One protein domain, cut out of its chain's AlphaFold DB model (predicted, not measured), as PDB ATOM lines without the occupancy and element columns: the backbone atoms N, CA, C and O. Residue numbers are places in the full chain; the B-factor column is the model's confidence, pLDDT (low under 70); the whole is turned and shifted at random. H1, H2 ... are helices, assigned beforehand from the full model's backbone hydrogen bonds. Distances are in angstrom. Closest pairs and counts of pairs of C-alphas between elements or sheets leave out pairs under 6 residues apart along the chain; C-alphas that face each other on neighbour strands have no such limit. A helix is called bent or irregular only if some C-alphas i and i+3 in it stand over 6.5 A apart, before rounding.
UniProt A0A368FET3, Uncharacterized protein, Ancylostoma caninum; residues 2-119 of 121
ATOM      1  N   ASN A   2     283.123 294.183  80.333       54.88
ATOM      2  CA  ASN A   2     282.613 294.696  79.051       54.88
ATOM      3  C   ASN A   2     282.995 293.788  77.876       54.88
ATOM      4  O   ASN A   2     282.138 293.535  77.049       54.88
ATOM      5  N   LEU A   3     284.190 293.184  77.903       53.97
ATOM      6  CA  LEU A   3     284.643 292.173  76.939       53.97
ATOM      7  C   LEU A   3     283.670 291.005  76.727       53.97
ATOM      8  O   LEU A   3     283.466 290.605  75.594       53.97
ATOM      9  N   VAL A   4     283.033 290.477  77.779       57.50
ATOM     10  CA  VAL A   4     282.079 289.351  77.669       57.50
ATOM     11  C   VAL A   4     280.756 289.809  77.049       57.50
ATOM     12  O   VAL A   4     280.100 289.066  76.328       57.50
ATOM     13  N   ARG A   5     280.358 291.054  77.323       53.97
ATOM     14  CA  ARG A   5     279.118 291.644  76.810       53.97
ATOM     15  C   ARG A   5     279.281 292.173  75.382       53.97
ATOM     16  O   ARG A   5     278.323 292.174  74.617       53.97
ATOM     17  N   SER A   6     280.483 292.630  75.041       52.88
ATOM     18  CA  SER A   6     280.831 293.196  73.745       52.88
ATOM     19  C   SER A   6     281.416 292.163  72.786       52.88
ATOM     20  O   SER A   6     281.376 292.410  71.591       52.88
ATOM     21  N   SER A   7     281.905 291.007  73.256       53.31
ATOM     22  CA  SER A   7     282.455 289.962  72.382       53.31
ATOM     23  C   SER A   7     281.430 289.458  71.377       53.31
ATOM     24  O   SER A   7     281.778 289.318  70.223       53.31
ATOM     25  N   LEU A   8     280.165 289.262  71.754       55.22
ATOM     26  CA  LEU A   8     279.099 288.848  70.829       55.22
ATOM     27  C   LEU A   8     278.811 289.877  69.713       55.22
ATOM     28  O   LEU A   8     278.920 289.515  68.542       55.22
ATOM     29  N   PRO A   9     278.453 291.142  70.020       49.44
ATOM     30  CA  PRO A   9     278.171 292.135  68.984       49.44
ATOM     31  C   PRO A   9     279.424 292.598  68.223       49.44
ATOM     32  O   PRO A   9     279.302 292.958  67.059       49.44
ATOM     33  N   LEU A  10     280.620 292.556  68.828       48.81
ATOM     34  CA  LEU A  10     281.879 292.909  68.153       48.81
ATOM     35  C   LEU A  10     282.489 291.732  67.374       48.81
ATOM     36  O   LEU A  10     283.092 291.964  66.331       48.81
ATOM     37  N   MET A  11     282.258 290.473  67.776       48.34
ATOM     38  CA  MET A  11     282.565 289.299  66.938       48.34
ATOM     39  C   MET A  11     281.680 289.256  65.697       48.34
ATOM     40  O   MET A  11     282.161 288.850  64.646       48.34
ATOM     41  N   ALA A  12     280.426 289.715  65.780       46.84
ATOM     42  CA  ALA A  12     279.581 289.907  64.599       46.84
ATOM     43  C   ALA A  12     280.144 290.972  63.629       46.84
ATOM     44  O   ALA A  12     279.753 291.006  62.467       46.84
ATOM     45  N   GLN A  13     281.078 291.808  64.095       46.50
ATOM     46  CA  GLN A  13     281.804 292.814  63.315       46.50
ATOM     47  C   GLN A  13     283.268 292.417  63.023       46.50
ATOM     48  O   GLN A  13     284.026 293.234  62.508       46.50
ATOM     49  N   GLY A  14     283.687 291.184  63.343       43.09
ATOM     50  CA  GLY A  14     285.046 290.684  63.079       43.09
ATOM     51  C   GLY A  14     286.129 291.145  64.066       43.09
ATOM     52  O   GLY A  14     287.303 290.849  63.858       43.09
ATOM     53  N   ILE A  15     285.770 291.832  65.156       44.88
ATOM     54  CA  ILE A  15     286.722 292.318  66.164       44.88
ATOM     55  C   ILE A  15     286.745 291.346  67.348       44.88
ATOM     56  O   ILE A  15     285.828 291.290  68.172       44.88
ATOM     57  N   VAL A  16     287.827 290.573  67.444       51.84
ATOM     58  CA  VAL A  16     288.041 289.586  68.508       51.84
ATOM     59  C   VAL A  16     288.663 290.283  69.712       51.84
ATOM     60  O   VAL A  16     289.873 290.421  69.820       51.84
ATOM     61  N   LEU A  17     287.814 290.727  70.635       56.38
ATOM     62  CA  LEU A  17     288.228 291.300  71.924       56.38
ATOM     63  C   LEU A  17     288.514 290.232  72.996       56.38
ATOM     64  O   LEU A  17     288.714 290.550  74.166       56.38
ATOM     65  N   LEU A  18     288.505 288.954  72.620       58.84
ATOM     66  CA  LEU A  18     288.866 287.870  73.525       58.84
ATOM     67  C   LEU A  18     290.391 287.860  73.711       58.84
ATOM     68  O   LEU A  18     291.104 287.950  72.711       58.84
ATOM     69  N   PRO A  19     290.899 287.740  74.952       58.47
ATOM     70  CA  PRO A  19     292.332 287.634  75.196       58.47
ATOM     71  C   PRO A  19     292.906 286.478  74.376       58.47
ATOM     72  O   PRO A  19     292.464 285.334  74.523       58.47
ATOM     73  N   THR A  20     293.873 286.774  73.509       58.56
ATOM     74  CA  THR A  20     294.537 285.779  72.652       58.56
ATOM     75  C   THR A  20     295.160 284.654  73.470       58.56
ATOM     76  O   THR A  20     295.139 283.511  73.029       58.56
ATOM     77  N   ASP A  21     295.595 284.949  74.695       55.22
ATOM     78  CA  ASP A  21     296.175 283.974  75.623       55.22
ATOM     79  C   ASP A  21     295.160 282.927  76.099       55.22
ATOM     80  O   ASP A  21     295.482 281.750  76.219       55.22
ATOM     81  N   LEU A  22     293.900 283.310  76.325       58.41
ATOM     82  CA  LEU A  22     292.856 282.351  76.705       58.41
ATOM     83  C   LEU A  22     292.375 281.533  75.502       58.41
ATOM     84  O   LEU A  22     292.013 280.367  75.645       58.41
ATOM     85  N   LEU A  23     292.396 282.122  74.305       62.44
ATOM     86  CA  LEU A  23     292.064 281.418  73.068       62.44
ATOM     87  C   LEU A  23     293.085 280.320  72.738       62.44
ATOM     88  O   LEU A  23     292.688 279.219  72.352       62.44
ATOM     89  N   THR A  24     294.381 280.584  72.927       61.22
ATOM     90  CA  THR A  24     295.445 279.598  72.688       61.22
ATOM     91  C   THR A  24     295.419 278.468  73.714       61.22
ATOM     92  O   THR A  24     295.523 277.310  73.314       61.22
ATOM     93  N   ILE A  25     295.178 278.765  75.000       66.31
ATOM     94  CA  ILE A  25     295.037 277.752  76.065       66.31
ATOM     95  C   ILE A  25     293.917 276.752  75.746       66.31
ATOM     96  O   ILE A  25     294.083 275.547  75.925       66.31
ATOM     97  N   HIS A  26     292.789 277.236  75.217       61.00
ATOM     98  CA  HIS A  26     291.634 276.398  74.878       61.00
ATOM     99  C   HIS A  26     291.649 275.868  73.430       61.00
ATOM    100  O   HIS A  26     290.657 275.295  72.979       61.00
ATOM    101  N   ASN A  27     292.754 276.032  72.685       63.50
ATOM    102  CA  ASN A  27     292.890 275.649  71.266       63.50
ATOM    103  C   ASN A  27     291.763 276.198  70.357       63.50
ATOM    104  O   ASN A  27     291.360 275.579  69.358       63.50
ATOM    105  N   LEU A  28     291.232 277.373  70.700       61.12
ATOM    106  CA  LEU A  28     290.139 278.028  69.996       61.12
ATOM    107  C   LEU A  28     290.673 279.119  69.071       61.12
ATOM    108  O   LEU A  28     291.338 280.058  69.485       61.12
ATOM    109  N   THR A  29     290.321 279.022  67.793       65.25
ATOM    110  CA  THR A  29     290.504 280.109  66.824       65.25
ATOM    111  C   THR A  29     289.222 280.935  66.780       65.25
ATOM    112  O   THR A  29     288.134 280.366  66.897       65.25
ATOM    113  N   ALA A  30     289.317 282.249  66.571       61.88
ATOM    114  CA  ALA A  30     288.158 283.142  66.482       61.88
ATOM    115  C   ALA A  30     287.069 282.640  65.508       61.88
ATOM    116  O   ALA A  30     285.886 282.646  65.851       61.88
ATOM    117  N   ASP A  31     287.472 282.087  64.359       61.56
ATOM    118  CA  ASP A  31     286.579 281.459  63.375       61.56
ATOM    119  C   ASP A  31     285.836 280.217  63.890       61.56
ATOM    120  O   ASP A  31     284.699 279.949  63.496       61.56
ATOM    121  N   LYS A  32     286.456 279.434  64.784       63.53
ATOM    122  CA  LYS A  32     285.827 278.241  65.378       63.53
ATOM    123  C   LYS A  32     284.747 278.639  66.378       63.53
ATOM    124  O   LYS A  32     283.676 278.032  66.376       63.53
ATOM    125  N   VAL A  33     285.004 279.690  67.163       63.88
ATOM    126  CA  VAL A  33     284.004 280.292  68.054       63.88
ATOM    127  C   VAL A  33     282.857 280.872  67.214       63.88
ATOM    128  O   VAL A  33     281.701 280.574  67.481       63.88
ATOM    129  N   TYR A  34     283.146 281.588  66.120       61.81
ATOM    130  CA  TYR A  34     282.109 282.137  65.232       61.81
ATOM    131  C   TYR A  34     281.195 281.058  64.621       61.81
ATOM    132  O   TYR A  34     279.971 281.168  64.670       61.81
ATOM    133  N   ASN A  35     281.771 279.956  64.131       63.94
ATOM    134  CA  ASN A  35     281.020 278.839  63.546       63.94
ATOM    135  C   ASN A  35     280.313 277.932  64.575       63.94
ATOM    136  O   ASN A  35     279.820 276.865  64.205       63.94
ATOM    137  N   LYS A  36     280.272 278.314  65.864       66.56
ATOM    138  CA  LYS A  36     279.733 277.502  66.973       66.56
ATOM    139  C   LYS A  36     280.353 276.098  67.061       66.56
ATOM    140  O   LYS A  36     279.753 275.185  67.632       66.56
ATOM    141  N   LYS A  37     281.557 275.912  66.515       60.41
ATOM    142  CA  LYS A  37     282.304 274.658  66.632       60.41
ATOM    143  C   LYS A  37     282.990 274.645  68.001       60.41
ATOM    144  O   LYS A  37     283.582 275.640  68.402       60.41
ATOM    145  N   ASN A  38     282.907 273.520  68.714       68.56
ATOM    146  CA  ASN A  38     283.470 273.312  70.060       68.56
ATOM    147  C   ASN A  38     282.829 274.160  71.176       68.56
ATOM    148  O   ASN A  38     283.499 274.919  71.875       68.56
ATOM    149  N   ARG A  39     281.518 273.985  71.388       70.69
ATOM    150  CA  ARG A  39     280.749 274.673  72.445       70.69
ATOM    151  C   ARG A  39     281.312 274.448  73.856       70.69
ATOM    152  O   ARG A  39     281.264 275.356  74.676       70.69
ATOM    153  N   GLU A  40     281.881 273.276  74.120       74.81
ATOM    154  CA  GLU A  40     282.469 272.927  75.422       74.81
ATOM    155  C   GLU A  40     283.734 273.733  75.737       74.81
ATOM    156  O   GLU A  40     283.872 274.253  76.843       74.81
ATOM    157  N   ALA A  41     284.618 273.919  74.752       72.00
ATOM    158  CA  ALA A  41     285.819 274.738  74.913       72.00
ATOM    159  C   ALA A  41     285.462 276.218  75.139       72.00
ATOM    160  O   ALA A  41     286.092 276.909  75.935       72.00
ATOM    161  N   VAL A  42     284.402 276.702  74.483       72.62
ATOM    162  CA  VAL A  42     283.893 278.067  74.686       72.62
ATOM    163  C   VAL A  42     283.346 278.238  76.106       72.62
ATOM    164  O   VAL A  42     283.632 279.238  76.757       72.62
ATOM    165  N   VAL A  43     282.612 277.247  76.615       78.25
ATOM    166  CA  VAL A  43     282.126 277.224  78.003       78.25
ATOM    167  C   VAL A  43     283.287 277.254  79.004       78.25
ATOM    168  O   VAL A  43     283.219 277.997  79.984       78.25
ATOM    169  N   ALA A  44     284.356 276.490  78.764       77.88
ATOM    170  CA  ALA A  44     285.546 276.489  79.615       77.88
ATOM    171  C   ALA A  44     286.244 277.861  79.631       77.88
ATOM    172  O   ALA A  44     286.515 278.402  80.700       77.88
ATOM    173  N   LEU A  45     286.407 278.489  78.465       77.25
ATOM    174  CA  LEU A  45     286.974 279.833  78.354       77.25
ATOM    175  C   LEU A  45     286.148 280.886  79.114       77.25
ATOM    176  O   LEU A  45     286.702 281.769  79.772       77.25
ATOM    177  N   VAL A  46     284.815 280.804  79.052       76.75
ATOM    178  CA  VAL A  46     283.935 281.721  79.796       76.75
ATOM    179  C   VAL A  46     284.054 281.502  81.299       76.75
ATOM    180  O   VAL A  46     284.048 282.481  82.044       76.75
ATOM    181  N   LYS A  47     284.187 280.251  81.758       79.81
ATOM    182  CA  LYS A  47     284.419 279.949  83.177       79.81
ATOM    183  C   LYS A  47     285.701 280.599  83.681       79.81
ATOM    184  O   LYS A  47     285.646 281.291  84.695       79.81
ATOM    185  N   ASP A  48     286.798 280.465  82.944       78.81
ATOM    186  CA  ASP A  48     288.077 281.069  83.326       78.81
ATOM    187  C   ASP A  48     287.979 282.599  83.381       78.81
ATOM    188  O   ASP A  48     288.415 283.228  84.346       78.81
ATOM    189  N   LEU A  49     287.313 283.217  82.398       76.25
ATOM    190  CA  LEU A  49     287.062 284.662  82.402       76.25
ATOM    191  C   LEU A  49     286.218 285.113  83.600       76.25
ATOM    192  O   LEU A  49     286.494 286.161  84.188       76.25
ATOM    193  N   VAL A  50     285.182 284.352  83.957       80.94
ATOM    194  CA  VAL A  50     284.348 284.639  85.133       80.94
ATOM    195  C   VAL A  50     285.156 284.476  86.416       80.94
ATOM    196  O   VAL A  50     285.024 285.309  87.310       80.94
ATOM    197  N   GLN A  51     286.023 283.469  86.499       81.75
ATOM    198  CA  GLN A  51     286.871 283.219  87.660       81.75
ATOM    199  C   GLN A  51     287.914 284.324  87.871       81.75
ATOM    200  O   GLN A  51     288.121 284.777  88.995       81.75
ATOM    201  N   VAL A  52     288.526 284.822  86.797       81.06
ATOM    202  CA  VAL A  52     289.418 285.989  86.866       81.06
ATOM    203  C   VAL A  52     288.630 287.247  87.248       81.06
ATOM    204  O   VAL A  52     289.056 288.030  88.094       81.06
ATOM    205  N   ALA A  53     287.439 287.452  86.680       78.75
ATOM    206  CA  ALA A  53     286.608 288.598  87.041       78.75
ATOM    207  C   ALA A  53     286.159 288.563  88.515       78.75
ATOM    208  O   ALA A  53     286.135 289.606  89.171       78.75
ATOM    209  N   SER A  54     285.818 287.385  89.044       82.38
ATOM    210  CA  SER A  54     285.389 287.218  90.434       82.38
ATOM    211  C   SER A  54     286.545 287.392  91.417       82.38
ATOM    212  O   SER A  54     286.352 288.030  92.454       82.38
ATOM    213  N   SER A  55     287.754 286.927  91.082       83.31
ATOM    214  CA  SER A  55     288.946 287.141  91.911       83.31
ATOM    215  C   SER A  55     289.309 288.626  92.007       83.31
ATOM    216  O   SER A  55     289.550 289.131  93.104       83.31
ATOM    217  N   HIS A  56     289.240 289.367  90.896       83.44
ATOM    218  CA  HIS A  56     289.431 290.819  90.904       83.44
ATOM    219  C   HIS A  56     288.351 291.555  91.703       83.44
ATOM    220  O   HIS A  56     288.657 292.518  92.408       83.44
ATOM    221  N   LEU A  57     287.094 291.103  91.639       82.75
ATOM    222  CA  LEU A  57     286.011 291.680  92.439       82.75
ATOM    223  C   LEU A  57     286.253 291.441  93.936       82.75
ATOM    224  O   LEU A  57     286.137 292.370  94.736       82.75
ATOM    225  N   ALA A  58     286.659 290.227  94.316       84.31
ATOM    226  CA  ALA A  58     287.019 289.901  95.693       84.31
ATOM    227  C   ALA A  58     288.187 290.763  96.199       84.31
ATOM    228  O   ALA A  58     288.090 291.336  97.283       84.31
ATOM    229  N   ALA A  59     289.237 290.939  95.391       84.75
ATOM    230  CA  ALA A  59     290.359 291.819  95.713       84.75
ATOM    231  C   ALA A  59     289.940 293.297  95.824       84.75
ATOM    232  O   ALA A  59     290.422 294.019  96.686       84.75
ATOM    233  N   SER A  60     288.993 293.769  95.010       80.44
ATOM    234  CA  SER A  60     288.469 295.132  95.154       80.44
ATOM    235  C   SER A  60     287.696 295.324  96.466       80.44
ATOM    236  O   SER A  60     287.778 296.389  97.079       80.44
ATOM    237  N   ARG A  61     286.986 294.295  96.946       81.75
ATOM    238  CA  ARG A  61     286.254 294.347  98.223       81.75
ATOM    239  C   ARG A  61     287.168 294.374  99.447       81.75
ATOM    240  O   ARG A  61     286.746 294.889 100.476       81.75
ATOM    241  N   THR A  62     288.400 293.871  99.370       85.31
ATOM    242  CA  THR A  62     289.354 293.991 100.490       85.31
ATOM    243  C   THR A  62     289.896 295.413 100.639       85.31
ATOM    244  O   THR A  62     290.248 295.811 101.746       85.31
ATOM    245  N   VAL A  63     289.907 296.195  99.554       82.88
ATOM    246  CA  VAL A  63     290.314 297.612  99.545       82.88
ATOM    247  C   VAL A  63     289.167 298.539  99.971       82.88
ATOM    248  O   VAL A  63     289.407 299.647 100.424       82.88
ATOM    249  N   TYR A  64     287.915 298.077  99.928       74.56
ATOM    250  CA  TYR A  64     286.733 298.827 100.373       74.56
ATOM    251  C   TYR A  64     286.888 299.649 101.673       74.56
ATOM    252  O   TYR A  64     286.549 300.834 101.649       74.56
ATOM    253  N   PRO A  65     287.379 299.093 102.803       79.50
ATOM    254  CA  PRO A  65     287.437 299.826 104.069       79.50
ATOM    255  C   PRO A  65     288.365 301.048 104.048       79.50
ATOM    256  O   PRO A  65     288.230 301.902 104.920       79.50
ATOM    257  N   SER A  66     289.279 301.163 103.077       82.81
ATOM    258  CA  SER A  66     290.148 302.336 102.932       82.81
ATOM    259  C   SER A  66     289.550 303.444 102.056       82.81
ATOM    260  O   SER A  66     290.150 304.512 101.933       82.81
ATOM    261  N   ILE A  67     288.371 303.232 101.457       79.50
ATOM    262  CA  ILE A  67     287.764 304.165 100.502       79.50
ATOM    263  C   ILE A  67     286.806 305.138 101.217       79.50
ATOM    264  O   ILE A  67     285.929 304.714 101.975       79.50
ATOM    265  N   PRO A  68     286.900 306.456 100.950       80.25
ATOM    266  CA  PRO A  68     285.947 307.439 101.455       80.25
ATOM    267  C   PRO A  68     284.508 307.145 101.010       80.25
ATOM    268  O   PRO A  68     284.243 306.927  99.826       80.25
ATOM    269  N   ARG A  69     283.546 307.255 101.938       73.88
ATOM    270  CA  ARG A  69     282.114 306.982 101.677       73.88
ATOM    271  C   ARG A  69     281.522 307.792 100.520       73.88
ATOM    272  O   ARG A  69     280.617 307.310  99.847       73.88
ATOM    273  N   ALA A  70     282.048 308.989 100.261       78.19
ATOM    274  CA  ALA A  70     281.627 309.842  99.150       78.19
ATOM    275  C   ALA A  70     281.909 309.227  97.763       78.19
ATOM    276  O   ALA A  70     281.198 309.525  96.808       78.19
ATOM    277  N   LEU A  71     282.914 308.349  97.650       77.62
ATOM    278  CA  LEU A  71     283.307 307.705  96.391       77.62
ATOM    279  C   LEU A  71     282.633 306.340  96.185       77.62
ATOM    280  O   LEU A  71     282.539 305.866  95.052       77.62
ATOM    281  N   CYS A  72     282.092 305.729  97.243       75.38
ATOM    282  CA  CYS A  72     281.399 304.439  97.179       75.38
ATOM    283  C   CYS A  72     280.271 304.360  96.128       75.38
ATOM    284  O   CYS A  72     280.205 303.347  95.432       75.38
ATOM    285  N   PRO A  73     279.414 305.386  95.923       73.69
ATOM    286  CA  PRO A  73     278.356 305.324  94.911       73.69
ATOM    287  C   PRO A  73     278.902 305.178  93.485       73.69
ATOM    288  O   PRO A  73     278.318 304.470  92.665       73.69
ATOM    289  N   SER A  74     280.048 305.809  93.200       77.56
ATOM    290  CA  SER A  74     280.690 305.741  91.883       77.56
ATOM    291  C   SER A  74     281.250 304.346  91.575       77.56
ATOM    292  O   SER A  74     281.243 303.917  90.424       77.56
ATOM    293  N   LEU A  75     281.651 303.608  92.616       74.88
ATOM    294  CA  LEU A  75     282.142 302.229  92.540       74.88
ATOM    295  C   LEU A  75     281.005 301.191  92.579       74.88
ATOM    296  O   LEU A  75     281.131 300.110  92.004       74.88
ATOM    297  N   ALA A  76     279.857 301.532  93.172       75.44
ATOM    298  CA  ALA A  76     278.678 300.666  93.233       75.44
ATOM    299  C   ALA A  76     278.063 300.360  91.877       75.44
ATOM    300  O   ALA A  76     277.642 299.224  91.635       75.44
ATOM    301  N   ALA A  77     278.034 301.351  90.984       75.81
ATOM    302  CA  ALA A  77     277.557 301.185  89.618       75.81
ATOM    303  C   ALA A  77     278.309 300.069  88.866       75.81
ATOM    304  O   ALA A  77     277.665 299.088  88.478       75.81
ATOM    305  N   PRO A  78     279.643 300.138  88.690       76.94
ATOM    306  CA  PRO A  78     280.382 299.094  87.991       76.94
ATOM    307  C   PRO A  78     280.369 297.755  88.739       76.94
ATOM    308  O   PRO A  78     280.198 296.723  88.090       76.94
ATOM    309  N   ALA A  79     280.468 297.741  90.074       78.50
ATOM    310  CA  ALA A  79     280.432 296.499  90.853       78.50
ATOM    311  C   ALA A  79     279.110 295.733  90.662       78.50
ATOM    312  O   ALA A  79     279.117 294.543  90.350       78.50
ATOM    313  N   SER A  80     277.973 296.428  90.743       77.94
ATOM    314  CA  SER A  80     276.643 295.818  90.582       77.94
ATOM    315  C   SER A  80     276.400 295.304  89.160       77.94
ATOM    316  O   SER A  80     275.747 294.278  88.968       77.94
ATOM    317  N   VAL A  81     276.937 295.993  88.147       78.69
ATOM    318  CA  VAL A  81     276.891 295.516  86.756       78.69
ATOM    319  C   VAL A  81     277.682 294.217  86.610       78.69
ATOM    320  O   VAL A  81     277.192 293.279  85.984       78.69
ATOM    321  N   ILE A  82     278.881 294.147  87.191       76.94
ATOM    322  CA  ILE A  82     279.745 292.961  87.130       76.94
ATOM    323  C   ILE A  82     279.075 291.780  87.843       76.94
ATOM    324  O   ILE A  82     278.941 290.715  87.245       76.94
ATOM    325  N   GLU A  83     278.557 291.973  89.059       80.62
ATOM    326  CA  GLU A  83     277.802 290.949  89.803       80.62
ATOM    327  C   GLU A  83     276.607 290.413  89.008       80.62
ATOM    328  O   GLU A  83     276.389 289.202  88.932       80.62
ATOM    329  N   TYR A  84     275.849 291.308  88.369       80.94
ATOM    330  CA  TYR A  84     274.711 290.921  87.544       80.94
ATOM    331  C   TYR A  84     275.130 290.068  86.343       80.94
ATOM    332  O   TYR A  84     274.477 289.070  86.033       80.94
ATOM    333  N   ILE A  85     276.224 290.436  85.669       77.62
ATOM    334  CA  ILE A  85     276.739 289.667  84.534       77.62
ATOM    335  C   ILE A  85     277.240 288.298  85.009       77.62
ATOM    336  O   ILE A  85     276.889 287.309  84.376       77.62
ATOM    337  N   ILE A  86     277.982 288.213  86.124       80.94
ATOM    338  CA  ILE A  86     278.449 286.930  86.686       80.94
ATOM    339  C   ILE A  86     277.246 286.021  86.964       80.94
ATOM    340  O   ILE A  86     277.186 284.908  86.449       80.94
ATOM    341  N   SER A  87     276.235 286.531  87.676       82.19
ATOM    342  CA  SER A  87     275.027 285.762  88.000       82.19
ATOM    343  C   SER A  87     274.263 285.307  86.751       82.19
ATOM    344  O   SER A  87     273.725 284.201  86.712       82.19
ATOM    345  N   ASN A  88     274.205 286.137  85.706       80.00
ATOM    346  CA  ASN A  88     273.562 285.759  84.449       80.00
ATOM    347  C   ASN A  88     274.351 284.693  83.684       80.00
ATOM    348  O   ASN A  88     273.735 283.790  83.122       80.00
ATOM    349  N   VAL A  89     275.682 284.782  83.665       79.50
ATOM    350  CA  VAL A  89     276.552 283.791  83.015       79.50
ATOM    351  C   VAL A  89     276.426 282.439  83.721       79.50
ATOM    352  O   VAL A  89     276.263 281.417  83.056       79.50
ATOM    353  N   GLU A  90     276.406 282.425  85.057       81.44
ATOM    354  CA  GLU A  90     276.169 281.215  85.853       81.44
ATOM    355  C   GLU A  90     274.801 280.588  85.544       81.44
ATOM    356  O   GLU A  90     274.706 279.388  85.275       81.44
ATOM    357  N   LYS A  91     273.737 281.404  85.501       81.94
ATOM    358  CA  LYS A  91     272.377 280.951  85.152       81.94
ATOM    359  C   LYS A  91     272.276 280.414  83.725       81.94
ATOM    360  O   LYS A  91     271.504 279.490  83.482       81.94
ATOM    361  N   ALA A  92     273.045 280.977  82.798       78.75
ATOM    362  CA  ALA A  92     273.142 280.518  81.415       78.75
ATOM    363  C   ALA A  92     274.066 279.295  81.252       78.75
ATOM    364  O   ALA A  92     274.362 278.900  80.128       78.75
ATOM    365  N   LYS A  93     274.548 278.691  82.352       80.69
ATOM    366  CA  LYS A  93     275.516 277.580  82.339       80.69
ATOM    367  C   LYS A  93     276.764 277.896  81.505       80.69
ATOM    368  O   LYS A  93     277.321 277.004  80.870       80.69
ATOM    369  N   TYR A  94     277.209 279.153  81.541       75.12
ATOM    370  CA  TYR A  94     278.369 279.660  80.802       75.12
ATOM    371  C   TYR A  94     278.225 279.589  79.273       75.12
ATOM    372  O   TYR A  94     279.218 279.645  78.549       75.12
ATOM    373  N   ASP A  95     276.994 279.490  78.765       75.88
ATOM    374  CA  ASP A  95     276.733 279.538  77.334       75.88
ATOM    375  C   ASP A  95     276.862 280.971  76.811       75.88
ATOM    376  O   ASP A  95     276.070 281.855  77.139       75.88
ATOM    377  N   LEU A  96     277.871 281.198  75.974       70.06
ATOM    378  CA  LEU A  96     278.170 282.504  75.390       70.06
ATOM    379  C   LEU A  96     277.078 282.977  74.421       70.06
ATOM    380  O   LEU A  96     276.970 284.172  74.186       70.06
ATOM    381  N   TYR A  97     276.266 282.075  73.863       69.88
ATOM    382  CA  TYR A  97     275.269 282.416  72.837       69.88
ATOM    383  C   TYR A  97     273.868 282.687  73.392       69.88
ATOM    384  O   TYR A  97     272.957 282.974  72.615       69.88
ATOM    385  N   ASP A  98     273.667 282.582  74.706       71.94
ATOM    386  CA  ASP A  98     272.348 282.791  75.293       71.94
ATOM    387  C   ASP A  98     271.965 284.291  75.220       71.94
ATOM    388  O   ASP A  98     272.688 285.153  75.740       71.94
ATOM    389  N   PRO A  99     270.811 284.648  74.614       69.00
ATOM    390  CA  PRO A  99     270.345 286.035  74.535       69.00
ATOM    391  C   PRO A  99     270.166 286.695  75.913       69.00
ATOM    392  O   PRO A  99     270.133 287.925  76.015       69.00
ATOM    393  N   ARG A 100     270.076 285.914  77.000       68.81
ATOM    394  CA  ARG A 100     270.024 286.423  78.378       68.81
ATOM    395  C   ARG A 100     271.278 287.202  78.778       68.81
ATOM    396  O   ARG A 100     271.143 288.153  79.546       68.81
ATOM    397  N   LEU A 101     272.459 286.876  78.242       66.44
ATOM    398  CA  LEU A 101     273.685 287.641  78.524       66.44
ATOM    399  C   LEU A 101     273.665 289.039  77.893       66.44
ATOM    400  O   LEU A 101     274.258 289.974  78.432       66.44
ATOM    401  N   GLN A 102     272.954 289.203  76.775       66.00
ATOM    402  CA  GLN A 102     272.858 290.477  76.060       66.00
ATOM    403  C   GLN A 102     271.821 291.426  76.681       66.00
ATOM    404  O   GLN A 102     271.883 292.644  76.477       66.00
ATOM    405  N   ARG A 103     270.888 290.908  77.495       68.00
ATOM    406  CA  ARG A 103     269.863 291.729  78.156       68.00
ATOM    407  C   ARG A 103     270.488 292.712  79.149       68.00
ATOM    408  O   ARG A 103     271.472 292.438  79.842       68.00
ATOM    409  N   ARG A 104     269.962 293.937  79.172       63.00
ATOM    410  CA  ARG A 104     270.315 294.953  80.177       63.00
ATOM    411  C   ARG A 104     269.647 294.569  81.495       63.00
ATOM    412  O   ARG A 104     268.538 294.051  81.460       63.00
ATOM    413  N   SER A 105     270.306 294.801  82.628       66.00
ATOM    414  CA  SER A 105     269.718 294.572  83.952       66.00
ATOM    415  C   SER A 105     268.527 295.514  84.157       66.00
ATOM    416  O   SER A 105     268.740 296.715  84.339       66.00
ATOM    417  N   PRO A 106     267.279 295.009  84.163       67.56
ATOM    418  CA  PRO A 106     266.105 295.871  84.297       67.56
ATOM    419  C   PRO A 106     266.015 296.504  85.694       67.56
ATOM    420  O   PRO A 106     265.471 297.590  85.848       67.56
ATOM    421  N   PHE A 107     266.616 295.868  86.707       74.38
ATOM    422  CA  PHE A 107     266.578 296.304  88.108       74.38
ATOM    423  C   PHE A 107     267.892 296.916  88.611       74.38
ATOM    424  O   PHE A 107     268.071 297.076  89.817       74.38
ATOM    425  N   LEU A 108     268.818 297.283  87.713       73.25
ATOM    426  CA  LEU A 108     270.100 297.881  88.111       73.25
ATOM    427  C   LEU A 108     269.886 299.134  88.970       73.25
ATOM    428  O   LEU A 108     270.501 299.286  90.019       73.25
ATOM    429  N   MET A 109     268.967 300.003  88.548       76.75
ATOM    430  CA  MET A 109     268.703 301.277  89.215       76.75
ATOM    431  C   MET A 109     268.170 301.078  90.640       76.75
ATOM    432  O   MET A 109     268.617 301.753  91.561       76.75
ATOM    433  N   TRP A 110     267.311 300.074  90.843       75.56
ATOM    434  CA  TRP A 110     266.812 299.685  92.164       75.56
ATOM    435  C   TRP A 110     267.908 299.106  93.060       75.56
ATOM    436  O   TRP A 110     268.004 299.481  94.226       75.56
ATOM    437  N   SER A 111     268.780 298.248  92.516       73.12
ATOM    438  CA  SER A 111     269.920 297.724  93.282       73.12
ATOM    439  C   SER A 111     270.899 298.822  93.704       73.12
ATOM    440  O   SER A 111     271.424 298.777  94.813       73.12
ATOM    441  N   LEU A 112     271.108 299.834  92.854       77.19
ATOM    442  CA  LEU A 112     272.001 300.953  93.141       77.19
ATOM    443  C   LEU A 112     271.425 301.895  94.187       77.19
ATOM    444  O   LEU A 112     272.153 302.303  95.085       77.19
ATOM    445  N   LEU A 113     270.127 302.191  94.112       75.75
ATOM    446  CA  LEU A 113     269.433 302.969  95.136       75.75
ATOM    447  C   LEU A 113     269.500 302.272  96.499       75.75
ATOM    448  O   LEU A 113     269.858 302.901  97.489       75.75
ATOM    449  N   TYR A 114     269.246 300.963  96.541       76.50
ATOM    450  CA  TYR A 114     269.366 300.178  97.769       76.50
ATOM    451  C   TYR A 114     270.790 300.227  98.347       76.50
ATOM    452  O   TYR A 114     270.985 300.525  99.523       76.50
ATOM    453  N   LYS A 115     271.804 300.009  97.506       71.88
ATOM    454  CA  LYS A 115     273.222 300.062  97.894       71.88
ATOM    455  C   LYS A 115     273.650 301.455  98.376       71.88
ATOM    456  O   LYS A 115     274.318 301.570  99.403       71.88
ATOM    457  N   HIS A 116     273.182 302.511  97.708       71.31
ATOM    458  CA  HIS A 116     273.410 303.899  98.110       71.31
ATOM    459  C   HIS A 116     272.842 304.194  99.504       71.31
ATOM    460  O   HIS A 116     273.550 304.744 100.344       71.31
ATOM    461  N   VAL A 117     271.607 303.757  99.779       72.19
ATOM    462  CA  VAL A 117     270.955 303.932 101.089       72.19
ATOM    463  C   VAL A 117     271.679 303.156 102.196       72.19
ATOM    464  O   VAL A 117     271.807 303.659 103.309       72.19
ATOM    465  N   LEU A 118     272.213 301.964 101.905       67.69
ATOM    466  CA  LEU A 118     272.990 301.182 102.875       67.69
ATOM    467  C   LEU A 118     274.453 301.625 103.028       67.69
ATOM    468  O   LEU A 118     275.166 301.065 103.865       67.69
ATOM    469  N   GLY A 119     274.928 302.583 102.226       60.69
ATOM    470  CA  GLY A 119     276.334 302.990 102.212       60.69
ATOM    471  C   GLY A 119     277.290 301.847 101.860       60.69
ATOM    472  O   GLY A 119     278.431 301.854 102.314       60.69
TER     473      GLY A 119
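Overview. This is residues 2 to 119 of the 121 residues of an uncharacterized protein of Ancylostoma caninum (UniProt A0A368FET3). What is the shape? A long helix, H4, makes the long axis, and the chain folds back along it as the shorter H5 in a loose helical hairpin; H7 packs on the first half of H5, on the side away from H4. At the other end of the hairpin the short helices H1, H2 and H3 gather loosely, and H6 packs on the last part of H5. What is it made of? The printed part has 118 residues with seven named helices, H1 to H7 in order along the chain, and no named strand; the class is all helix. How large is it? It is only just compact, close to loose, with a radius of gyration of the C-alphas of 16.2 A, and elongated, spanning 47 by 28 by 24 A.

Arrangement. What stands beside the longest helix? H4, residues 39 to 66, and H5, residues 72 to 91, form a helical hairpin; with 3 pairs of C-alphas within 8 A they only just touch, through residues 50 to 57 and 79 to 86 alone, the closest C-alphas being Val 50 and Ile 86, 6.5 A apart. Their tilt is shallow, 26 degrees, opposite ways. What else touches the second of these? H7, residues 108 to 118, touches residues 73 to 81 of H5 alone at a steep tilt of 50 degrees, opposite ways, closest at the C-alphas of Pro 73 and His 116, 6.1 A. H6, residues 99 to 102, touches residues 85 to 89 of H5 alone, closest at the C-alphas of Asn 88 and Leu 101, 6.2 A. Where are the first three helices? H2, residues 20 to 25, and H3, residues 30 to 34, are each close to H4 but not clearly touching, with closest C-alphas Leu 22 and Leu 45 at 6.6 A and Val 33 and Val 42 at 7.0 A. H1, residues 2 to 11, is near H5, and close to H6 but not clearly touching, closest at the C-alphas of Arg 5 and Gln 102, 6.4 A. How complete are the backbones? Every O i to N i+4 pair is within hydrogen-bond range in H2, H3 and H7, against 4 of 6 in H1, 21 of 24 in H4 and 14 of 16 in H5; H6 is too short for such a pair.

Along the chain. Where do the long helices run? H4 measures 42.2 A from C-alpha 39 at (280.749, 274.673, 72.445) to C-alpha 66 at (290.148, 302.336, 102.932), and H5 27.9 A. How long are the others? H7 measures 15.4 A, ending at C-alpha 118 at (272.990, 301.182, 102.875); H1 measures 13.3 A, H2 8.7 A, H3 6.3 A and H6 5.3 A. Which are irregular? H4 is, with C-alphas 62 and 65 7.1 A apart, and H1 only just, with C-alphas 5 and 8 6.6 A apart.

Size, cuts and confidence. How far does it reach? The C-alphas farthest apart, of Lys 37 and Pro 68, are 48.0 A from each other. Is it unbroken? The printed part has no cut and no long link. Where is confidence low? Residues 2 to 38, 97, 99 to 106 and 118 to 119 are under 70, and the mean pLDDT of the printed part is 70.4.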